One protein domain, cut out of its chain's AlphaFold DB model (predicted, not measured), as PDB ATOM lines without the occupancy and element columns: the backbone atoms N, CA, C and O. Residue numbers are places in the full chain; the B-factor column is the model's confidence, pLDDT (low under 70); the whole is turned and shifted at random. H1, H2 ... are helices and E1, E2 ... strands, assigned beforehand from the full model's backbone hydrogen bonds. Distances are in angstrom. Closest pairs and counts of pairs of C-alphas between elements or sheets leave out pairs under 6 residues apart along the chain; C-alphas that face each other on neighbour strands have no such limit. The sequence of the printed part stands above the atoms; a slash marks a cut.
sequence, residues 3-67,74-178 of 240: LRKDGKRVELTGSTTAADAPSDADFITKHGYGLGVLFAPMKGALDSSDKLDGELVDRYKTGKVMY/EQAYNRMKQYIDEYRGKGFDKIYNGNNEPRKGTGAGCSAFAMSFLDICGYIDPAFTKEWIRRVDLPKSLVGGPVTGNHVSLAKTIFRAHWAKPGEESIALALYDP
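What this domain is: This is residues 3 to 67 and 74 to 178 of the 240 residues of an uncharacterized protein of Candidatus Riflebacteria bacterium GWC2_50_8 (UniProt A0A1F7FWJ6). Three separate two-stranded ribbons are spread along the longest axis: E1 and E2 at one end, E3 and E4 near the core, and the long pair E5 and E6 toward the other end. H5 begins between E3 and E6 and packs on H4, H1, H2 and H7 gather at the end away from E1, and residues 57 to 63, of which 57 to 62 belong to H3, stick out. The 170 printed residues include seven named helices and six named strands, in the order E1 E2 E3 H1 H2 E4 H3 H4 H5 H6 E5 H7 E6. The class is mixed, helices and strands, and each sheet is antiparallel. The whole is compact, with a radius of gyration of the C-alphas of 17.9 A and spans of 53, 37 and 35 A.

How they stand to each other: E1, residues 3 to 5, and E2, residues 8 to 12, form a hairpin, with N 3 and O 11 within hydrogen-bond range at 2.9 A. E2 runs on into E3, residues 15 to 17, at 33 degrees. E3 is antiparallel to E4, residues 42 to 46, with N 16 and O 45 2.9 A apart. H1, residues 24 to 29, and H2, residues 35 to 39, touch, their closest C-alphas being Phe 27 and Val 37, 6.2 A apart. H3, residues 49 to 62, comes closest to E2 at the C-alphas of Leu 12 and Ser 49, 4.9 A. H4, residues 74 to 89, touches H5, residues 110 to 120, with residues 76 to 83 alone, at a steep tilt of 46 degrees, opposite ways; the closest C-alphas, Met 80 and Phe 117, are 6.2 A apart. The closest C-alphas of H5 and E3 are Cys 110 and Ser 15, 4.7 A. E5, residues 133 to 139, is antiparallel to E6, residues 170 to 176, with N 136 and O 173 3.0 A apart. Ser 111 of H5 and Tyr 176 of E6 have their C-alphas 5.5 A apart. H6, residues 126 to 131, is near E6. H7, residues 154 to 160, is close to H1 but not clearly touching, about perpendicular at 88 degrees, with the C-alphas of Thr 29 and Leu 154 closest at 5.8 A. Every O i to N i+4 pair is within hydrogen-bond range in H1, H4, H6 and H7, against 8 of 10 in H3, 5 of 7 in H5 and 0 of 1 in H2, where 2 of 2 O i to N i+3 pairs are.

Where its parts are: E1 begins at C-alpha 3, (104.368, -2.579, 35.649). H3 measures 19.7 A, H4 22.4 A and H5 16.2 A. E5 measures 19.1 A and E6 19.6 A, ending at C-alpha 176, (101.728, -9.743, 54.089).

The domain as a whole: The C-alphas of Asp 6 and Gly 167, the two farthest apart, are 54.3 A apart. Residues 68 to 73 are not printed, and C-alphas 67 and 74 are 21.5 A apart across the cut. The links H4 to H5 and E5 to H7 are long. Mean pLDDT of the printed part is 91.8, and no printed residue is under 70.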
ATOM      1  N   LEU A   3     105.088  -2.102  36.832       96.19
ATOM      2  CA  LEU A   3     104.368  -2.579  35.649       96.19
ATOM      3  C   LEU A   3     105.129  -2.165  34.389       96.19
ATOM      4  O   LEU A   3     105.564  -1.017  34.250       96.19
ATOM      5  N   ARG A   4     105.281  -3.101  33.448       96.12
ATOM      6  CA  ARG A   4     105.962  -2.881  32.167       96.12
ATOM      7  C   ARG A   4     105.096  -3.351  31.005       96.12
ATOM      8  O   ARG A   4     104.382  -4.339  31.145       96.12
ATOM      9  N   LYS A   5     105.243  -2.693  29.857       96.25
ATOM     10  CA  LYS A   5     104.676  -3.089  28.564       96.25
ATOM     11  C   LYS A   5     105.748  -2.976  27.488       96.25
ATOM     12  O   LYS A   5     106.494  -1.999  27.473       96.25
ATOM     13  N   ASP A   6     105.889  -4.008  26.660       93.62
ATOM     14  CA  ASP A   6     106.875  -4.069  25.567       93.62
ATOM     15  C   ASP A   6     108.304  -3.720  26.015       93.62
ATOM     16  O   ASP A   6     109.040  -2.963  25.384       93.62
ATOM     17  N   GLY A   7     108.684  -4.221  27.195       89.00
ATOM     18  CA  GLY A   7     109.990  -3.967  27.802       89.00
ATOM     19  C   GLY A   7     110.165  -2.568  28.404       89.00
ATOM     20  O   GLY A   7     111.161  -2.340  29.092       89.00
ATOM     21  N   LYS A   8     109.210  -1.650  28.251       93.44
ATOM     22  CA  LYS A   8     109.248  -0.305  28.840       93.44
ATOM     23  C   LYS A   8     108.478  -0.261  30.152       93.44
ATOM     24  O   LYS A   8     107.445  -0.908  30.299       93.44
ATOM     25  N   ARG A   9     108.994   0.485  31.126       93.81
ATOM     26  CA  ARG A   9     108.305   0.712  32.400       93.81
ATOM     27  C   ARG A   9     107.164   1.701  32.200       93.81
ATOM     28  O   ARG A   9     107.376   2.751  31.605       93.81
ATOM     29  N   VAL A  10     105.988   1.339  32.699       94.50
ATOM     30  CA  VAL A  10     104.758   2.142  32.639       94.50
ATOM     31  C   VAL A  10     104.404   2.685  34.020       94.50
ATOM     32  O   VAL A  10     103.951   3.815  34.129       94.50
ATOM     33  N   GLU A  11     104.640   1.901  35.072       94.88
ATOM     34  CA  GLU A  11     104.317   2.269  36.451       94.88
ATOM     35  C   GLU A  11     105.414   1.762  37.392       94.88
ATOM     36  O   GLU A  11     105.896   0.634  37.242       94.88
ATOM     37  N   LEU A  12     105.786   2.577  38.375       96.44
ATOM     38  CA  LEU A  12     106.563   2.161  39.539       96.44
ATOM     39  C   LEU A  12     106.067   2.948  40.742       96.44
ATOM     40  O   LEU A  12     106.280   4.156  40.824       96.44
ATOM     41  N   THR A  13     105.406   2.241  41.654       96.44
ATOM     42  CA  THR A  13     104.779   2.846  42.826       96.44
ATOM     43  C   THR A  13     104.648   1.846  43.977       96.44
ATOM     44  O   THR A  13     104.765   0.626  43.791       96.44
ATOM     45  N   GLY A  14     104.413   2.352  45.180       95.06
ATOM     46  CA  GLY A  14     104.163   1.578  46.391       95.06
ATOM     47  C   GLY A  14     103.279   2.368  47.349       95.06
ATOM     48  O   GLY A  14     103.309   3.593  47.332       95.06
ATOM     49  N   SER A  15     102.487   1.665  48.159       95.12
ATOM     50  CA  SER A  15     101.677   2.292  49.207       95.12
ATOM     51  C   SER A  15     102.536   2.580  50.438       95.12
ATOM     52  O   SER A  15     103.247   1.690  50.911       95.12
ATOM     53  N   THR A  16     102.452   3.806  50.949       93.62
ATOM     54  CA  THR A  16     103.159   4.292  52.140       93.62
ATOM     55  C   THR A  16     102.255   5.229  52.945       93.62
ATOM     56  O   THR A  16     101.204   5.666  52.471       93.62
ATOM     57  N   THR A  17     102.667   5.580  54.159       92.44
ATOM     58  CA  THR A  17     102.137   6.759  54.851       92.44
ATOM     59  C   THR A  17     102.472   8.034  54.069       92.44
ATOM     60  O   THR A  17     103.538   8.148  53.457       92.44
ATOM     61  N   ALA A  18     101.546   8.992  54.067       93.25
ATOM     62  CA  ALA A  18     101.752  10.305  53.466       93.25
ATOM     63  C   ALA A  18     102.852  11.080  54.202       93.25
ATOM     64  O   ALA A  18     103.021  10.937  55.410       93.25
ATOM     65  N   ALA A  19     103.565  11.956  53.488       89.69
ATOM     66  CA  ALA A  19     104.649  12.753  54.070       89.69
ATOM     67  C   ALA A  19     104.185  13.701  55.194       89.69
ATOM     68  O   ALA A  19     104.980  14.062  56.055       89.69
ATOM     69  N   ASP A  20     102.910  14.101  55.180       90.19
ATOM     70  CA  ASP A  20     102.281  14.940  56.201       90.19
ATOM     71  C   ASP A  20     101.440  14.140  57.214       90.19
ATOM     72  O   ASP A  20     100.727  14.729  58.027       90.19
ATOM     73  N   ALA A  21     101.502  12.804  57.179       87.31
ATOM     74  CA  ALA A  21     100.892  11.971  58.205       87.31
ATOM     75  C   ALA A  21     101.658  12.118  59.536       87.31
ATOM     76  O   ALA A  21     102.887  12.236  59.524       87.31
ATOM     77  N   PRO A  22     100.971  12.069  60.695       84.50
ATOM     78  CA  PRO A  22     101.642  11.935  61.982       84.50
ATOM     79  C   PRO A  22     102.563  10.715  61.985       84.50
ATOM     80  O   PRO A  22     102.248   9.691  61.375       84.50
ATOM     81  N   SER A  23     103.688  10.816  62.687       84.50
ATOM     82  CA  SER A  23     104.618   9.693  62.776       84.50
ATOM     83  C   SER A  23     104.000   8.528  63.555       84.50
ATOM     84  O   SER A  23     103.205   8.737  64.475       84.50
ATOM     85  N   ASP A  24     104.425   7.294  63.273       83.00
ATOM     86  CA  ASP A  24     104.062   6.125  64.090       83.00
ATOM     87  C   ASP A  24     104.382   6.367  65.576       83.00
ATOM     88  O   ASP A  24     103.627   5.971  66.465       83.00
ATOM     89  N   ALA A  25     105.471   7.094  65.853       84.19
ATOM     90  CA  ALA A  25     105.846   7.508  67.198       84.19
ATOM     91  C   ALA A  25     104.787   8.414  67.846       84.19
ATOM     92  O   ALA A  25     104.492   8.233  69.026       84.19
ATOM     93  N   ASP A  26     104.174   9.345  67.113       87.00
ATOM     94  CA  ASP A  26     103.082  10.174  67.636       87.00
ATOM     95  C   ASP A  26     101.854   9.322  67.981       87.00
ATOM     96  O   ASP A  26     101.283   9.484  69.063       87.00
ATOM     97  N   PHE A  27     101.481   8.364  67.124       85.94
ATOM     98  CA  PHE A  27     100.383   7.432  67.409       85.94
ATOM     99  C   PHE A  27     100.645   6.595  68.662       85.94
ATOM    100  O   PHE A  27      99.775   6.467  69.527       85.94
ATOM    101  N   ILE A  28     101.857   6.057  68.798       85.94
ATOM    102  CA  ILE A  28     102.237   5.236  69.951       85.94
ATOM    103  C   ILE A  28     102.289   6.081  71.231       85.94
ATOM    104  O   ILE A  28     101.816   5.630  72.273       85.94
ATOM    105  N   THR A  29     102.857   7.288  71.170       83.44
ATOM    106  CA  THR A  29     103.176   8.090  72.363       83.44
ATOM    107  C   THR A  29     102.066   9.059  72.756       83.44
ATOM    108  O   THR A  29     101.574   8.988  73.878       83.44
ATOM    109  N   LYS A  30     101.661   9.959  71.854       86.00
ATOM    110  CA  LYS A  30     100.708  11.044  72.133       86.00
ATOM    111  C   LYS A  30      99.267  10.560  72.117       86.00
ATOM    112  O   LYS A  30      98.448  11.060  72.879       86.00
ATOM    113  N   HIS A  31      98.965   9.601  71.245       86.94
ATOM    114  CA  HIS A  31      97.621   9.037  71.125       86.94
ATOM    115  C   HIS A  31      97.442   7.733  71.915       86.94
ATOM    116  O   HIS A  31      96.321   7.238  72.026       86.94
ATOM    117  N   GLY A  32      98.529   7.179  72.467       90.06
ATOM    118  CA  GLY A  32      98.501   5.977  73.298       90.06
ATOM    119  C   GLY A  32      98.013   4.737  72.558       90.06
ATOM    120  O   GLY A  32      97.334   3.896  73.147       90.06
ATOM    121  N   TYR A  33      98.302   4.613  71.260       91.94
ATOM    122  CA  TYR A  33      97.823   3.470  70.482       91.94
ATOM    123  C   TYR A  33      98.551   2.178  70.859       91.94
ATOM    124  O   TYR A  33      97.990   1.096  70.692       91.94
ATOM    125  N   GLY A  34      99.776   2.253  71.390       91.31
ATOM    126  CA  GLY A  34     100.588   1.066  71.654       91.31
ATOM    127  C   GLY A  34     100.709   0.195  70.400       91.31
ATOM    128  O   GLY A  34     101.015   0.700  69.322       91.31
ATOM    129  N   LEU A  35     100.398  -1.100  70.509       89.62
ATOM    130  CA  LEU A  35     100.372  -2.008  69.353       89.62
ATOM    131  C   LEU A  35      99.176  -1.770  68.410       89.62
ATOM    132  O   LEU A  35      99.164  -2.268  67.286       89.62
ATOM    133  N   GLY A  36      98.197  -0.967  68.830       89.62
ATOM    134  CA  GLY A  36      97.068  -0.532  68.005       89.62
ATOM    135  C   GLY A  36      97.462   0.329  66.808       89.62
ATOM    136  O   GLY A  36      96.674   0.462  65.876       89.62
ATOM    137  N   VAL A  37      98.698   0.846  66.777       88.19
ATOM    138  CA  VAL A  37      99.244   1.577  65.623       88.19
ATOM    139  C   VAL A  37      99.186   0.757  64.327       88.19
ATOM    140  O   VAL A  37      98.970   1.317  63.259       88.19
ATOM    141  N   LEU A  38      99.263  -0.576  64.413       86.81
ATOM    142  CA  LEU A  38      99.183  -1.482  63.257       86.81
ATOM    143  C   LEU A  38      97.815  -1.450  62.548       86.81
ATOM    144  O   LEU A  38      97.714  -1.827  61.379       86.81
ATOM    145  N   PHE A  39      96.784  -0.964  63.241       87.75
ATOM    146  CA  PHE A  39      95.415  -0.808  62.749       87.75
ATOM    147  C   PHE A  39      95.016   0.667  62.578       87.75
ATOM    148  O   PHE A  39      93.863   0.961  62.263       87.75
ATOM    149  N   ALA A  40      95.932   1.606  62.836       85.44
ATOM    150  CA  ALA A  40      95.623   3.028  62.826       85.44
ATOM    151  C   ALA A  40      95.197   3.484  61.423       85.44
ATOM    152  O   ALA A  40      95.865   3.125  60.454       85.44
ATOM    153  N   PRO A  41      94.137   4.297  61.283       82.12
ATOM    154  CA  PRO A  41      93.726   4.850  59.997       82.12
ATOM    155  C   PRO A  41      94.682   5.979  59.586       82.12
ATOM    156  O   PRO A  41      94.390   7.161  59.767       82.12
ATOM    157  N   MET A  42      95.861   5.619  59.079       89.81
ATOM    158  CA  MET A  42      96.873   6.591  58.683       89.81
ATOM    159  C   MET A  42      96.543   7.179  57.316       89.81
ATOM    160  O   MET A  42      96.009   6.512  56.422       89.81
ATOM    161  N   LYS A  43      96.911   8.448  57.141       94.31
ATOM    162  CA  LYS A  43      96.871   9.091  55.833       94.31
ATOM    163  C   LYS A  43      97.894   8.406  54.927       94.31
ATOM    164  O   LYS A  43      99.076   8.341  55.264       94.31
ATOM    165  N   GLY A  44      97.421   7.878  53.808       95.25
ATOM    166  CA  GLY A  44      98.225   7.173  52.817       95.25
ATOM    167  C   GLY A  44      98.708   8.066  51.682       95.25
ATOM    168  O   GLY A  44      98.184   9.160  51.455       95.25
ATOM    169  N   ALA A  45      99.709   7.572  50.966       96.50
ATOM    170  CA  ALA A  45     100.123   8.072  49.670       96.50
ATOM    171  C   ALA A  45     100.704   6.933  48.823       96.50
ATOM    172  O   ALA A  45     101.153   5.903  49.335       96.50
ATOM    173  N   LEU A  46     100.743   7.157  47.512       96.81
ATOM    174  CA  LEU A  46     101.522   6.345  46.592       96.81
ATOM    175  C   LEU A  46     102.865   7.016  46.309       96.81
ATOM    176  O   LEU A  46     102.913   8.178  45.907       96.81
ATOM    177  N   ASP A  47     103.948   6.265  46.476       95.62
ATOM    178  CA  ASP A  47     105.281   6.740  46.122       95.62
ATOM    179  C   ASP A  47     105.409   6.963  44.612       95.62
ATOM    180  O   ASP A  47     104.941   6.153  43.801       95.62
ATOM    181  N   SER A  48     106.075   8.058  44.238       93.56
ATOM    182  CA  SER A  48     106.384   8.366  42.846       93.56
ATOM    183  C   SER A  48     107.518   7.489  42.319       93.56
ATOM    184  O   SER A  48     108.387   7.030  43.069       93.56
ATOM    185  N   SER A  49     107.547   7.300  41.000       94.19
ATOM    186  CA  SER A  49     108.621   6.545  40.354       94.19
ATOM    187  C   SER A  49     109.996   7.175  40.585       94.19
ATOM    188  O   SER A  49     110.937   6.433  40.837       94.19
ATOM    189  N   ASP A  50     110.113   8.508  40.597       93.12
ATOM    190  CA  ASP A  50     111.393   9.199  40.821       93.12
ATOM    191  C   ASP A  50     111.963   8.932  42.220       93.12
ATOM    192  O   ASP A  50     113.152   8.637  42.368       93.12
ATOM    193  N   LYS A  51     111.107   8.974  43.253       92.56
ATOM    194  CA  LYS A  51     111.506   8.639  44.626       92.56
ATOM    195  C   LYS A  51     112.007   7.197  44.688       92.56
ATOM    196  O   LYS A  51     113.102   6.937  45.185       92.56
ATOM    197  N   LEU A  52     111.215   6.263  44.160       93.56
ATOM    198  CA  LEU A  52     111.553   4.842  44.199       93.56
ATOM    199  C   LEU A  52     112.802   4.523  43.382       93.56
ATOM    200  O   LEU A  52     113.595   3.692  43.812       93.56
ATOM    201  N   ASP A  53     113.014   5.185  42.250       92.81
ATOM    202  CA  ASP A  53     114.228   5.028  41.453       92.81
ATOM    203  C   ASP A  53     115.470   5.445  42.233       92.81
ATOM    204  O   ASP A  53     116.438   4.681  42.281       92.81
ATOM    205  N   GLY A  54     115.423   6.603  42.899       91.00
ATOM    206  CA  GLY A  54     116.512   7.066  43.758       91.00
ATOM    207  C   GLY A  54     116.896   6.026  44.812       91.00
ATOM    208  O   GLY A  54     118.076   5.729  44.997       91.00
ATOM    209  N   GLU A  55     115.908   5.396  45.450       90.50
ATOM    210  CA  GLU A  55     116.173   4.379  46.468       90.50
ATOM    211  C   GLU A  55     116.581   3.008  45.895       90.50
ATOM    212  O   GLU A  55     117.400   2.287  46.480       90.50
ATOM    213  N   LEU A  56     115.990   2.594  44.772       92.12
ATOM    214  CA  LEU A  56     116.205   1.269  44.190       92.12
ATOM    215  C   LEU A  56     117.552   1.155  43.486       92.12
ATOM    216  O   LEU A  56     118.142   0.074  43.521       92.12
ATOM    217  N   VAL A  57     118.070   2.235  42.893       91.75
ATOM    218  CA  VAL A  57     119.374   2.232  42.210       91.75
ATOM    219  C   VAL A  57     120.475   1.701  43.130       91.75
ATOM    220  O   VAL A  57     121.215   0.787  42.750       91.75
ATOM    221  N   ASP A  58     120.558   2.197  44.362       91.00
ATOM    222  CA  ASP A  58     121.595   1.769  45.303       91.00
ATOM    223  C   ASP A  58     121.324   0.381  45.888       91.00
ATOM    224  O   ASP A  58     122.250  -0.420  46.070       91.00
ATOM    225  N   ARG A  59     120.054   0.028  46.110       93.44
ATOM    226  CA  ARG A  59     119.681  -1.324  46.556       93.44
ATOM    227  C   ARG A  59     120.010  -2.379  45.497       93.44
ATOM    228  O   ARG A  59     120.540  -3.434  45.844       93.44
ATOM    229  N   TYR A  60     119.801  -2.080  44.213       94.31
ATOM    230  CA  TYR A  60     120.212  -2.943  43.103       94.31
ATOM    231  C   TYR A  60     121.733  -3.070  43.005       94.31
ATOM    232  O   TYR A  60     122.241  -4.179  42.845       94.31
ATOM    233  N   LYS A  61     122.487  -1.975  43.163       92.81
ATOM    234  CA  LYS A  61     123.964  -2.017  43.165       92.81
ATOM    235  C   LYS A  61     124.538  -2.829  44.326       92.81
ATOM    236  O   LYS A  61     125.567  -3.481  44.160       92.81
ATOM    237  N   THR A  62     123.904  -2.777  45.494       93.00
ATOM    238  CA  THR A  62     124.388  -3.440  46.718       93.00
ATOM    239  C   THR A  62     123.844  -4.855  46.910       93.00
ATOM    240  O   THR A  62     124.406  -5.603  47.703       93.00
ATOM    241  N   GLY A  63     122.787  -5.240  46.187       91.44
ATOM    242  CA  GLY A  63     122.109  -6.527  46.369       91.44
ATOM    243  C   GLY A  63     121.209  -6.572  47.609       91.44
ATOM    244  O   GLY A  63     120.837  -7.650  48.054       91.44
ATOM    245  N   LYS A  64     120.848  -5.408  48.168       90.56
ATOM    246  CA  LYS A  64     119.964  -5.271  49.346       90.56
ATOM    247  C   LYS A  64     118.471  -5.331  49.001       90.56
ATOM    248  O   LYS A  64     117.629  -4.952  49.807       90.56
ATOM    249  N   VAL A  65     118.139  -5.765  47.792       93.69
ATOM    250  CA  VAL A  65     116.769  -5.991  47.340       93.69
ATOM    251  C   VAL A  65     116.733  -7.287  46.550       93.69
ATOM    252  O   VAL A  65     117.677  -7.614  45.831       93.69
ATOM    253  N   MET A  66     115.627  -8.005  46.680       95.38
ATOM    254  CA  MET A  66     115.274  -9.114  45.808       95.38
ATOM    255  C   MET A  66     113.910  -8.837  45.190       95.38
ATOM    256  O   MET A  66     113.132  -8.042  45.719       95.38
ATOM    257  N   TYR A  67     113.626  -9.462  44.054       96.31
ATOM    258  CA  TYR A  67     112.374  -9.238  43.341       96.31
ATOM    259  C   TYR A  67     111.889 -10.497  42.625       96.31
ATOM    260  O   TYR A  67     112.666 -11.382  42.269       96.31
ATOM    261  N   GLU A  74      98.272  -9.791  27.944       95.75
ATOM    262  CA  GLU A  74      97.719  -8.463  27.657       95.75
ATOM    263  C   GLU A  74      96.430  -8.167  28.445       95.75
ATOM    264  O   GLU A  74      96.212  -7.038  28.886       95.75
ATOM    265  N   GLN A  75      95.581  -9.173  28.677       95.56
ATOM    266  CA  GLN A  75      94.332  -8.984  29.419       95.56
ATOM    267  C   GLN A  75      94.607  -8.682  30.898       95.56
ATOM    268  O   GLN A  75      94.042  -7.738  31.452       95.56
ATOM    269  N   ALA A  76      95.524  -9.430  31.518       96.19
ATOM    270  CA  ALA A  76      95.985  -9.171  32.877       96.19
ATOM    271  C   ALA A  76      96.645  -7.789  33.007       96.19
ATOM    272  O   ALA A  76      96.363  -7.070  33.966       96.19
ATOM    273  N   TYR A  77      97.462  -7.384  32.028       96.50
ATOM    274  CA  TYR A  77      98.053  -6.043  31.988       96.50
ATOM    275  C   TYR A  77      96.976  -4.946  31.990       96.50
ATOM    276  O   TYR A  77      97.012  -4.047  32.834       96.50
ATOM    277  N   ASN A  78      95.997  -5.032  31.083       95.56
ATOM    278  CA  ASN A  78      94.938  -4.026  30.967       95.56
ATOM    279  C   ASN A  78      94.109  -3.933  32.252       95.56
ATOM    280  O   ASN A  78      93.797  -2.834  32.713       95.56
ATOM    281  N   ARG A  79      93.834  -5.076  32.886       96.06
ATOM    282  CA  ARG A  79      93.108  -5.137  34.155       96.06
ATOM    283  C   ARG A  79      93.899  -4.534  35.323       96.06
ATOM    284  O   ARG A  79      93.336  -3.776  36.107       96.06
ATOM    285  N   MET A  80      95.204  -4.801  35.421       96.25
ATOM    286  CA  MET A  80      96.072  -4.143  36.412       96.25
ATOM    287  C   MET A  80      96.136  -2.626  36.197       96.25
ATOM    288  O   MET A  80      96.146  -1.871  37.170       96.25
ATOM    289  N   LYS A  81      96.178  -2.174  34.935       96.69
ATOM    290  CA  LYS A  81      96.204  -0.745  34.605       96.69
ATOM    291  C   LYS A  81      94.899  -0.056  35.002       96.69
ATOM    292  O   LYS A  81      94.950   0.976  35.664       96.69
ATOM    293  N   GLN A  82      93.758  -0.661  34.670       96.56
ATOM    294  CA  GLN A  82      92.446  -0.204  35.130       96.56
ATOM    295  C   GLN A  82      92.407  -0.109  36.659       96.56
ATOM    296  O   GLN A  82      92.012   0.918  37.206       96.56
ATOM    297  N   TYR A  83      92.863  -1.155  37.352       97.19
ATOM    298  CA  TYR A  83      92.845  -1.207  38.809       97.19
ATOM    299  C   TYR A  83      93.611  -0.049  39.456       97.19
ATOM    300  O   TYR A  83      93.048   0.626  40.313       97.19
ATOM    301  N   ILE A  84      94.856   0.231  39.051       97.25
ATOM    302  CA  ILE A  84      95.634   1.324  39.663       97.25
ATOM    303  C   ILE A  84      95.051   2.710  39.355       97.25
ATOM    304  O   ILE A  84      95.089   3.598  40.211       97.25
ATOM    305  N   ASP A  85      94.477   2.897  38.166       97.12
ATOM    306  CA  ASP A  85      93.839   4.159  37.790       97.12
ATOM    307  C   ASP A  85      92.568   4.392  38.615       97.12
ATOM    308  O   ASP A  85      92.374   5.476  39.168       97.12
ATOM    309  N   GLU A  86      91.739   3.360  38.787       97.81
ATOM    310  CA  GLU A  86      90.552   3.428  39.639       97.81
ATOM    311  C   GLU A  86      90.903   3.553  41.127       97.81
ATOM    312  O   GLU A  86      90.238   4.302  41.841       97.81
ATOM    313  N   TYR A  87      91.952   2.873  41.598       97.56
ATOM    314  CA  TYR A  87      92.425   2.949  42.984       97.56
ATOM    315  C   TYR A  87      92.768   4.396  43.368       97.56
ATOM    316  O   TYR A  87      92.340   4.882  44.416       97.56
ATOM    317  N   ARG A  88      93.466   5.111  42.473       97.06
ATOM    318  CA  ARG A  88      93.756   6.549  42.600       97.06
ATOM    319  C   ARG A  88      92.501   7.407  42.444       97.06
ATOM    320  O   ARG A  88      92.249   8.290  43.258       97.06
ATOM    321  N   GLY A  89      91.692   7.145  41.416       97.50
ATOM    322  CA  GLY A  89      90.480   7.919  41.128       97.50
ATOM    323  C   GLY A  89      89.446   7.879  42.258       97.50
ATOM    324  O   GLY A  89      88.749   8.863  42.493       97.50
ATOM    325  N   LYS A  90      89.385   6.766  42.996       96.88
ATOM    326  CA  LYS A  90      88.524   6.581  44.174       96.88
ATOM    327  C   LYS A  90      89.154   7.083  45.480       96.88
ATOM    328  O   LYS A  90      88.472   7.113  46.499       96.88
ATOM    329  N   GLY A  91      90.421   7.501  45.465       96.81
ATOM    330  CA  GLY A  91      91.124   8.028  46.636       96.81
ATOM    331  C   GLY A  91      91.599   6.966  47.631       96.81
ATOM    332  O   GLY A  91      91.921   7.310  48.769       96.81
ATOM    333  N   PHE A  92      91.648   5.689  47.240       96.56
ATOM    334  CA  PHE A  92      92.104   4.605  48.119       96.56
ATOM    335  C   PHE A  92      93.614   4.668  48.392       96.56
ATOM    336  O   PHE A  92      94.096   4.125  49.383       96.56
ATOM    337  N   ASP A  93      94.367   5.397  47.569       96.44
ATOM    338  CA  ASP A  93      95.763   5.774  47.810       96.44
ATOM    339  C   ASP A  93      95.958   6.649  49.046       96.44
ATOM    340  O   ASP A  93      97.050   6.673  49.606       96.44
ATOM    341  N   LYS A  94      94.903   7.323  49.508       96.44
ATOM    342  CA  LYS A  94      94.951   8.232  50.657       96.44
ATOM    343  C   LYS A  94      94.719   7.529  51.992       96.44
ATOM    344  O   LYS A  94      94.694   8.199  53.025       96.44
ATOM    345  N   ILE A  95      94.562   6.204  51.991       94.56
ATOM    346  CA  ILE A  95      94.259   5.405  53.180       94.56
ATOM    347  C   ILE A  95      95.323   4.313  53.342       94.56
ATOM    348  O   ILE A  95      95.477   3.438  52.487       94.56
ATOM    349  N   TYR A  96      96.049   4.344  54.460       93.12
ATOM    350  CA  TYR A  96      97.142   3.420  54.747       93.12
ATOM    351  C   TYR A  96      96.979   2.780  56.124       93.12
ATOM    352  O   TYR A  96      96.899   3.477  57.131       93.12
ATOM    353  N   ASN A  97      96.970   1.448  56.173       87.25
ATOM    354  CA  ASN A  97      97.230   0.658  57.377       87.25
ATOM    355  C   ASN A  97      97.558  -0.796  56.990       87.25
ATOM    356  O   ASN A  97      97.339  -1.207  55.849       87.25
ATOM    357  N   GLY A  98      98.084  -1.579  57.934       82.94
ATOM    358  CA  GLY A  98      98.516  -2.957  57.676       82.94
ATOM    359  C   GLY A  98      97.388  -3.983  57.516       82.94
ATOM    360  O   GLY A  98      97.646  -5.067  57.002       82.94
ATOM    361  N   ASN A  99      96.163  -3.654  57.937       85.94
ATOM    362  CA  ASN A  99      95.007  -4.556  57.955       85.94
ATOM    363  C   ASN A  99      94.012  -4.303  56.806       85.94
ATOM    364  O   ASN A  99      93.010  -5.001  56.685       85.94
ATOM    365  N   ASN A 100      94.260  -3.289  55.978       89.88
ATOM    366  CA  ASN A 100      93.371  -2.924  54.890       89.88
ATOM    367  C   ASN A 100      93.347  -3.992  53.796       89.88
ATOM    368  O   ASN A 100      94.367  -4.583  53.435       89.88
ATOM    369  N   GLU A 101      92.165  -4.153  53.218       92.31
ATOM    370  CA  GLU A 101      91.869  -5.021  52.090       92.31
ATOM    371  C   GLU A 101      91.730  -4.157  50.823       92.31
ATOM    372  O   GLU A 101      90.697  -3.495  50.639       92.31
ATOM    373  N   PRO A 102      92.741  -4.142  49.931       95.00
ATOM    374  CA  PRO A 102      92.795  -3.180  48.830       95.00
ATOM    375  C   PRO A 102      91.600  -3.280  47.884       95.00
ATOM    376  O   PRO A 102      91.008  -2.266  47.528       95.00
ATOM    377  N   ARG A 103      91.170  -4.503  47.549       95.06
ATOM    378  CA  ARG A 103      90.037  -4.741  46.644       95.06
ATOM    379  C   ARG A 103      88.669  -4.437  47.256       95.06
ATOM    380  O   ARG A 103      87.708  -4.345  46.505       95.06
ATOM    381  N   LYS A 104      88.572  -4.219  48.572       95.62
ATOM    382  CA  LYS A 104      87.355  -3.707  49.236       95.62
ATOM    383  C   LYS A 104      87.329  -2.177  49.336       95.62
ATOM    384  O   LYS A 104      86.489  -1.610  50.025       95.62
ATOM    385  N   GLY A 105      88.300  -1.492  48.723       94.31
ATOM    386  CA  GLY A 105      88.368  -0.031  48.736       94.31
ATOM    387  C   GLY A 105      88.705   0.570  50.100       94.31
ATOM    388  O   GLY A 105      88.381   1.722  50.373       94.31
ATOM    389  N   THR A 106      89.357  -0.197  50.975       93.31
ATOM    390  CA  THR A 106      89.716   0.274  52.325       93.31
ATOM    391  C   THR A 106      91.095   0.935  52.383       93.31
ATOM    392  O   THR A 106      91.496   1.413  53.436       93.31
ATOM    393  N   GLY A 107      91.814   1.002  51.260       93.69
ATOM    394  CA  GLY A 107      93.222   1.394  51.200       93.69
ATOM    395  C   GLY A 107      94.157   0.190  51.246       93.69
ATOM    396  O   GLY A 107      93.733  -0.938  50.999       93.69
ATOM    397  N   ALA A 108      95.439   0.401  51.560       93.81
ATOM    398  CA  ALA A 108      96.404  -0.699  51.577       93.81
ATOM    399  C   ALA A 108      97.667  -0.396  52.386       93.81
ATOM    400  O   ALA A 108      98.237   0.690  52.276       93.81
ATOM    401  N   GLY A 109      98.177  -1.407  53.087       92.00
ATOM    402  CA  GLY A 109      99.569  -1.446  53.534       92.00
ATOM    403  C   GLY A 109     100.523  -1.754  52.374       92.00
ATOM    404  O   GLY A 109     100.097  -2.190  51.301       92.00
ATOM    405  N   CYS A 110     101.828  -1.568  52.585       89.00
ATOM    406  CA  CYS A 110     102.849  -1.675  51.535       89.00
ATOM    407  C   CYS A 110     102.818  -3.007  50.750       89.00
ATOM    408  O   CYS A 110     102.671  -3.000  49.524       89.00
ATOM    409  N   SER A 111     102.905  -4.155  51.430       94.31
ATOM    410  CA  SER A 111     102.899  -5.473  50.776       94.31
ATOM    411  C   SER A 111     101.516  -5.886  50.287       94.31
ATOM    412  O   SER A 111     101.408  -6.439  49.195       94.31
ATOM    413  N   ALA A 112     100.452  -5.585  51.039       95.12
ATOM    414  CA  ALA A 112      99.079  -5.875  50.617       95.12
ATOM    415  C   ALA A 112      98.735  -5.165  49.299       95.12
ATOM    416  O   ALA A 112      98.141  -5.766  48.404       95.12
ATOM    417  N   PHE A 113      99.203  -3.923  49.131       96.62
ATOM    418  CA  PHE A 113      99.102  -3.197  47.871       96.62
ATOM    419  C   PHE A 113      99.761  -3.969  46.724       96.62
ATOM    420  O   PHE A 113      99.117  -4.205  45.708       96.62
ATOM    421  N   ALA A 114     101.007  -4.429  46.882       95.44
ATOM    422  CA  ALA A 114     101.686  -5.209  45.844       95.44
ATOM    423  C   ALA A 114     100.964  -6.534  45.534       95.44
ATOM    424  O   ALA A 114     100.803  -6.881  44.365       95.44
ATOM    425  N   MET A 115     100.487  -7.237  46.563       96.12
ATOM    426  CA  MET A 115      99.758  -8.499  46.409       96.12
ATOM    427  C   MET A 115      98.415  -8.331  45.704       96.12
ATOM    428  O   MET A 115      98.021  -9.213  44.946       96.12
ATOM    429  N   SER A 116      97.748  -7.186  45.868       96.25
ATOM    430  CA  SER A 116      96.485  -6.921  45.175       96.25
ATOM    431  C   SER A 116      96.618  -6.931  43.648       96.25
ATOM    432  O   SER A 116      95.672  -7.301  42.967       96.25
ATOM    433  N   PHE A 117      97.796  -6.625  43.089       96.38
ATOM    434  CA  PHE A 117      98.023  -6.751  41.644       96.38
ATOM    435  C   PHE A 117      98.050  -8.210  41.193       96.38
ATOM    436  O   PHE A 117      97.507  -8.523  40.137       96.38
ATOM    437  N   LEU A 118      98.648  -9.096  41.997       95.25
ATOM    438  CA  LEU A 118      98.656 -10.533  41.718       95.25
ATOM    439  C   LEU A 118      97.250 -11.129  41.819       95.25
ATOM    440  O   LEU A 118      96.855 -11.947  40.990       95.25
ATOM    441  N   ASP A 119      96.458 -10.642  42.770       94.75
ATOM    442  CA  ASP A 119      95.046 -11.000  42.867       94.75
ATOM    443  C   ASP A 119      94.258 -10.541  41.628       94.75
ATOM    444  O   ASP A 119      93.612 -11.336  40.948       94.75
ATOM    445  N   ILE A 120      94.410  -9.271  41.238       94.88
ATOM    446  CA  ILE A 120      93.764  -8.700  40.050       94.88
ATOM    447  C   ILE A 120      94.152  -9.439  38.763       94.88
ATOM    448  O   ILE A 120      93.312  -9.583  37.871       94.88
ATOM    449  N   CYS A 121      95.384  -9.941  38.656       91.94
ATOM    450  CA  CYS A 121      95.803 -10.737  37.505       91.94
ATOM    451  C   CYS A 121      95.384 -12.207  37.558       91.94
ATOM    452  O   CYS A 121      95.769 -12.958  36.668       91.94
ATOM    453  N   GLY A 122      94.600 -12.620  38.557       92.06
ATOM    454  CA  GLY A 122      94.092 -13.987  38.674       92.06
ATOM    455  C   GLY A 122      95.125 -14.986  39.179       92.06
ATOM    456  O   GLY A 122      95.004 -16.179  38.906       92.06
ATOM    457  N   TYR A 123      96.154 -14.524  39.893       93.81
ATOM    458  CA  TYR A 123      97.230 -15.385  40.365       93.81
ATOM    459  C   TYR A 123      97.497 -15.232  41.860       93.81
ATOM    460  O   TYR A 123      98.294 -14.403  42.297       93.81
ATOM    461  N   ILE A 124      96.879 -16.114  42.642       92.12
ATOM    462  CA  ILE A 124      97.152 -16.290  44.068       92.12
ATOM    463  C   ILE A 124      97.614 -17.726  44.298       92.12
ATOM    464  O   ILE A 124      96.826 -18.666  44.242       92.12
ATOM    465  N   ASP A 125      98.912 -17.896  44.545       93.75
ATOM    466  CA  ASP A 125      99.492 -19.195  44.873       93.75
ATOM    467  C   ASP A 125      99.317 -19.500  46.375       93.75
ATOM    468  O   ASP A 125      99.512 -18.604  47.208       93.75
ATOM    469  N   PRO A 126      99.004 -20.751  46.770       93.56
ATOM    470  CA  PRO A 126      98.895 -21.136  48.179       93.56
ATOM    471  C   PRO A 126     100.135 -20.803  49.025       93.56
ATOM    472  O   PRO A 126     100.015 -20.563  50.232       93.56
ATOM    473  N   ALA A 127     101.326 -20.750  48.417       92.69
ATOM    474  CA  ALA A 127     102.554 -20.348  49.090       92.69
ATOM    475  C   ALA A 127     102.494 -18.909  49.618       92.69
ATOM    476  O   ALA A 127     103.110 -18.630  50.639       92.69
ATOM    477  N   PHE A 128     101.731 -18.004  48.997       94.06
ATOM    478  CA  PHE A 128     101.599 -16.629  49.492       94.06
ATOM    479  C   PHE A 128     100.956 -16.615  50.879       94.06
ATOM    480  O   PHE A 128     101.478 -16.015  51.815       94.06
ATOM    481  N   THR A 129      99.856 -17.346  51.049       92.44
ATOM    482  CA  THR A 129      99.146 -17.424  52.331       92.44
ATOM    483  C   THR A 129      99.942 -18.175  53.394       92.44
ATOM    484  O   THR A 129      99.836 -17.857  54.582       92.44
ATOM    485  N   LYS A 130     100.715 -19.180  52.970       94.56
ATOM    486  CA  LYS A 130     101.491 -20.047  53.858       94.56
ATOM    487  C   LYS A 130     102.806 -19.413  54.313       94.56
ATOM    488  O   LYS A 130     103.157 -19.529  55.479       94.56
ATOM    489  N   GLU A 131     103.533 -18.788  53.396       96.12
ATOM    490  CA  GLU A 131     104.927 -18.388  53.601       96.12
ATOM    491  C   GLU A 131     105.089 -16.866  53.730       96.12
ATOM    492  O   GLU A 131     106.089 -16.418  54.281       96.12
ATOM    493  N   TRP A 132     104.154 -16.053  53.212       96.06
ATOM    494  CA  TRP A 132     104.308 -14.587  53.162       96.06
ATOM    495  C   TRP A 132     103.427 -13.831  54.155       96.06
ATOM    496  O   TRP A 132     103.600 -12.623  54.310       96.06
ATOM    497  N   ILE A 133     102.489 -14.503  54.824       95.00
ATOM    498  CA  ILE A 133     101.615 -13.862  55.806       95.00
ATOM    499  C   ILE A 133     102.141 -14.103  57.216       95.00
ATOM    500  O   ILE A 133     102.210 -15.242  57.681       95.00
ATOM    501  N   ARG A 134     102.432 -13.016  57.931       93.25
ATOM    502  CA  ARG A 134     102.653 -13.063  59.375       93.25
ATOM    503  C   ARG A 134     101.307 -13.093  60.083       93.25
ATOM    504  O   ARG A 134     100.439 -12.273  59.794       93.25
ATOM    505  N   ARG A 135     101.163 -14.027  61.023       93.38
ATOM    506  CA  ARG A 135      99.999 -14.151  61.906       93.38
ATOM    507  C   ARG A 135     100.457 -13.951  63.334       93.38
ATOM    508  O   ARG A 135     101.329 -14.684  63.795       93.38
ATOM    509  N   VAL A 136      99.916 -12.936  63.988       91.50
ATOM    510  CA  VAL A 136     100.220 -12.624  65.383       91.50
ATOM    511  C   VAL A 136      98.944 -12.235  66.100       91.50
ATOM    512  O   VAL A 136      98.115 -11.507  65.559       91.50
ATOM    513  N   ASP A 137      98.822 -12.695  67.336       93.69
ATOM    514  CA  ASP A 137      97.767 -12.265  68.236       93.69
ATOM    515  C   ASP A 137      98.330 -11.174  69.142       93.69
ATOM    516  O   ASP A 137      99.372 -11.341  69.786       93.69
ATOM    517  N   LEU A 138      97.669 -10.020  69.159       91.81
ATOM    518  CA  LEU A 138      98.082  -8.876  69.960       91.81
ATOM    519  C   LEU A 138      97.281  -8.857  71.257       91.81
ATOM    520  O   LEU A 138      96.051  -8.840  71.181       91.81
ATOM    521  N   PRO A 139      97.920  -8.813  72.440       93.50
ATOM    522  CA  PRO A 139      97.194  -8.685  73.696       93.50
ATOM    523  C   PRO A 139      96.293  -7.456  73.653       93.50
ATOM    524  O   PRO A 139      96.786  -6.341  73.458       93.50
ATOM    525  N   LYS A 140      94.986  -7.614  73.889       92.62
ATOM    526  CA  LYS A 140      94.038  -6.485  73.837       92.62
ATOM    527  C   LYS A 140      94.426  -5.373  74.817       92.62
ATOM    528  O   LYS A 140      94.192  -4.196  74.564       92.62
ATOM    529  N   SER A 141      95.108  -5.735  75.905       91.56
ATOM    530  CA  SER A 141      95.632  -4.793  76.898       91.56
ATOM    531  C   SER A 141      96.783  -3.900  76.391       91.56
ATOM    532  O   SER A 141      97.093  -2.894  77.038       91.56
ATOM    533  N   LEU A 142      97.426  -4.258  75.275       92.44
ATOM    534  CA  LEU A 142      98.489  -3.501  74.599       92.44
ATOM    535  C   LEU A 142      98.009  -2.824  73.309       92.44
ATOM    536  O   LEU A 142      98.780  -2.090  72.685       92.44
ATOM    537  N   VAL A 143      96.755  -3.053  72.921       92.25
ATOM    538  CA  VAL A 143      96.112  -2.416  71.774       92.25
ATOM    539  C   VAL A 143      95.268  -1.255  72.286       92.25
ATOM    540  O   VAL A 143      94.266  -1.458  72.973       92.25
ATOM    541  N   GLY A 144      95.693  -0.036  71.972       91.25
ATOM    542  CA  GLY A 144      94.957   1.194  72.237       91.25
ATOM    543  C   GLY A 144      94.359   1.806  70.974       91.25
ATOM    544  O   GLY A 144      94.389   1.215  69.893       91.25
ATOM    545  N   GLY A 145      93.844   3.022  71.110       89.31
ATOM    546  CA  GLY A 145      93.261   3.781  70.011       89.31
ATOM    547  C   GLY A 145      91.852   3.314  69.621       89.31
ATOM    548  O   GLY A 145      91.191   2.619  70.393       89.31
ATOM    549  N   PRO A 146      91.370   3.687  68.420       84.06
ATOM    550  CA  PRO A 146      89.988   3.457  67.984       84.06
ATOM    551  C   PRO A 146      89.547   1.991  67.987       84.06
ATOM    552  O   PRO A 146      88.357   1.715  68.074       84.06
ATOM    553  N   VAL A 147      90.497   1.054  67.907       85.44
ATOM    554  CA  VAL A 147      90.222  -0.389  67.878       85.44
ATOM    555  C   VAL A 147      89.596  -0.880  69.184       85.44
ATOM    556  O   VAL A 147      88.704  -1.721  69.166       85.44
ATOM    557  N   THR A 148      90.070  -0.379  70.326       88.38
ATOM    558  CA  THR A 148      89.629  -0.832  71.658       88.38
ATOM    559  C   THR A 148      89.049   0.287  72.515       88.38
ATOM    560  O   THR A 148      88.458   0.003  73.552       88.38
ATOM    561  N   GLY A 149      89.252   1.549  72.129       86.38
ATOM    562  CA  GLY A 149      88.981   2.723  72.958       86.38
ATOM    563  C   GLY A 149      89.990   2.927  74.096       86.38
ATOM    564  O   GLY A 149      89.892   3.913  74.824       86.38
ATOM    565  N   ASN A 150      90.970   2.031  74.259       87.81
ATOM    566  CA  ASN A 150      91.939   2.100  75.349       87.81
ATOM    567  C   ASN A 150      93.066   3.092  75.045       87.81
ATOM    568  O   ASN A 150      93.483   3.256  73.900       87.81
ATOM    569  N   HIS A 151      93.645   3.669  76.095       91.06
ATOM    570  CA  HIS A 151      94.914   4.388  76.015       91.06
ATOM    571  C   HIS A 151      96.032   3.540  76.635       91.06
ATOM    572  O   HIS A 151      95.987   3.187  77.816       91.06
ATOM    573  N   VAL A 152      97.055   3.214  75.848       89.62
ATOM    574  CA  VAL A 152      98.206   2.403  76.260       89.62
ATOM    575  C   VAL A 152      99.391   3.323  76.524       89.62
ATOM    576  O   VAL A 152      99.826   4.062  75.648       89.62
ATOM    577  N   SER A 153      99.926   3.289  77.745       85.56
ATOM    578  CA  SER A 153     101.102   4.091  78.084       85.56
ATOM    579  C   SER A 153     102.361   3.574  77.381       85.56
ATOM    580  O   SER A 153     102.564   2.365  77.252       85.56
ATOM    581  N   LEU A 154     103.261   4.490  77.011       81.12
ATOM    582  CA  LEU A 154     104.526   4.156  76.347       81.12
ATOM    583  C   LEU A 154     105.371   3.155  77.149       81.12
ATOM    584  O   LEU A 154     105.929   2.218  76.585       81.12
ATOM    585  N   ALA A 155     105.421   3.309  78.477       81.00
ATOM    586  CA  ALA A 155     106.122   2.375  79.356       81.00
ATOM    587  C   ALA A 155     105.578   0.943  79.212       81.00
ATOM    588  O   ALA A 155     106.345  -0.017  79.201       81.00
ATOM    589  N   LYS A 156     104.260   0.785  79.042       79.06
ATOM    590  CA  LYS A 156     103.643  -0.526  78.827       79.06
ATOM    591  C   LYS A 156     104.036  -1.107  77.468       79.06
ATOM    592  O   LYS A 156     104.335  -2.293  77.394       79.06
ATOM    593  N   THR A 157     104.100  -0.288  76.420       75.44
ATOM    594  CA  THR A 157     104.550  -0.725  75.089       75.44
ATOM    595  C   THR A 157     106.025  -1.129  75.084       75.44
ATOM    596  O   THR A 157     106.355  -2.159  74.519       75.44
ATOM    597  N   ILE A 158     106.912  -0.384  75.750       75.94
ATOM    598  CA  ILE A 158     108.356  -0.682  75.750       75.94
ATOM    599  C   ILE A 158     108.686  -1.884  76.643       75.94
ATOM    600  O   ILE A 158     109.400  -2.790  76.224       75.94
ATOM    601  N   PHE A 159     108.167  -1.916  77.873       78.25
ATOM    602  CA  PHE A 159     108.567  -2.922  78.866       78.25
ATOM    603  C   PHE A 159     107.702  -4.184  78.860       78.25
ATOM    604  O   PHE A 159     108.036  -5.154  79.538       78.25
ATOM    605  N   ARG A 160     106.571  -4.181  78.144       78.00
ATOM    606  CA  ARG A 160     105.649  -5.324  78.079       78.00
ATOM    607  C   ARG A 160     105.206  -5.668  76.659       78.00
ATOM    608  O   ARG A 160     104.209  -6.362  76.518       78.00
ATOM    609  N   ALA A 161     105.905  -5.220  75.612       77.06
ATOM    610  CA  ALA A 161     105.620  -5.696  74.259       77.06
ATOM    611  C   ALA A 161     105.845  -7.211  74.172       77.06
ATOM    612  O   ALA A 161     106.967  -7.701  74.291       77.06
ATOM    613  N   HIS A 162     104.761  -7.948  73.954       86.69
ATOM    614  CA  HIS A 162     104.775  -9.371  73.654       86.69
ATOM    615  C   HIS A 162     103.584  -9.720  72.759       86.69
ATOM    616  O   HIS A 162     102.576  -9.010  72.736       86.69
ATOM    617  N   TRP A 163     103.695 -10.837  72.046       90.25
ATOM    618  CA  TRP A 163     102.535 -11.477  71.431       90.25
ATOM    619  C   TRP A 163     101.670 -12.131  72.507       90.25
ATOM    620  O   TRP A 163     102.167 -12.482  73.584       90.25
ATOM    621  N   ALA A 164     100.376 -12.256  72.239       91.56
ATOM    622  CA  ALA A 164      99.434 -12.848  73.172       91.56
ATOM    623  C   ALA A 164      99.786 -14.308  73.455       91.56
ATOM    624  O   ALA A 164     100.226 -15.053  72.575       91.56
ATOM    625  N   LYS A 165      99.607 -14.708  74.713       91.94
ATOM    626  CA  LYS A 165      99.768 -16.104  75.132       91.94
ATOM    627  C   LYS A 165      98.465 -16.881  74.897       91.94
ATOM    628  O   LYS A 165      97.396 -16.272  74.874       91.94
ATOM    629  N   PRO A 166      98.510 -18.222  74.783       90.06
ATOM    630  CA  PRO A 166      97.294 -19.028  74.702       90.06
ATOM    631  C   PRO A 166      96.328 -18.714  75.856       90.06
ATOM    632  O   PRO A 166      96.724 -18.752  77.021       90.06
ATOM    633  N   GLY A 167      95.074 -18.393  75.527       89.94
ATOM    634  CA  GLY A 167      94.030 -18.030  76.496       89.94
ATOM    635  C   GLY A 167      94.000 -16.554  76.917       89.94
ATOM    636  O   GLY A 167      93.097 -16.160  77.650       89.94
ATOM    637  N   GLU A 168      94.943 -15.727  76.460       93.25
ATOM    638  CA  GLU A 168      94.913 -14.278  76.675       93.25
ATOM    639  C   GLU A 168      93.960 -13.592  75.683       93.25
ATOM    640  O   GLU A 168      93.965 -13.891  74.485       93.25
ATOM    641  N   GLU A 169      93.154 -12.643  76.169       94.62
ATOM    642  CA  GLU A 169      92.284 -11.846  75.302       94.62
ATOM    643  C   GLU A 169      93.130 -11.049  74.301       94.62
ATOM    644  O   GLU A 169      93.996 -10.245  74.671       94.62
ATOM    645  N   SER A 170      92.876 -11.272  73.016       94.56
ATOM    646  CA  SER A 170      93.735 -10.783  71.948       94.56
ATOM    647  C   SER A 170      92.963 -10.375  70.702       94.56
ATOM    648  O   SER A 170      91.794 -10.714  70.517       94.56
ATOM    649  N   ILE A 171      93.632  -9.582  69.870       92.00
ATOM    650  CA  ILE A 171      93.166  -9.162  68.553       92.00
ATOM    651  C   ILE A 171      94.100  -9.799  67.533       92.00
ATOM    652  O   ILE A 171      95.308  -9.565  67.573       92.00
ATOM    653  N   ALA A 172      93.536 -10.602  66.637       92.31
ATOM    654  CA  ALA A 172      94.294 -11.259  65.586       92.31
ATOM    655  C   ALA A 172      94.716 -10.251  64.509       92.31
ATOM    656  O   ALA A 172      93.925  -9.411  64.075       92.31
ATOM    657  N   LEU A 173      95.956 -10.375  64.043       89.88
ATOM    658  CA  LEU A 173      96.484  -9.648  62.899       89.88
ATOM    659  C   LEU A 173      97.093 -10.631  61.908       89.88
ATOM    660  O   LEU A 173      97.921 -11.477  62.259       89.88
ATOM    661  N   ALA A 174      96.702 -10.477  60.649       91.56
ATOM    662  CA  ALA A 174      97.262 -11.201  59.526       91.56
ATOM    663  C   ALA A 174      97.631 -10.208  58.426       91.56
ATOM    664  O   ALA A 174      96.756  -9.540  57.886       91.56
ATOM    665  N   LEU A 175      98.916 -10.125  58.080       92.00
ATOM    666  CA  LEU A 175      99.392  -9.215  57.036       92.00
ATOM    667  C   LEU A 175     100.499  -9.840  56.198       92.00
ATOM    668  O   LEU A 175     101.273 -10.666  56.686       92.00
ATOM    669  N   TYR A 176     100.586  -9.420  54.938       93.56
ATOM    670  CA  TYR A 176     101.728  -9.743  54.089       93.56
ATOM    671  C   TYR A 176     102.982  -9.059  54.623       93.56
ATOM    672  O   TYR A 176     103.042  -7.832  54.697       93.56
ATOM    673  N   ASP A 177     103.986  -9.853  54.975       93.44
ATOM    674  CA  ASP A 177     105.208  -9.378  55.608       93.44
ATOM    675  C   ASP A 177     106.361  -9.330  54.585       93.44
ATOM    676  O   ASP A 177     106.801 -10.385  54.114       93.44
ATOM    677  N   PRO A 178     106.886  -8.131  54.251       93.00
ATOM    678  CA  PRO A 178     108.022  -7.993  53.342       93.00
ATOM    679  C   PRO A 178     109.258  -8.807  53.752       93.00
ATOM    680  O   PRO A 178     109.995  -9.272  52.881       93.00
TER     681      PRO A 178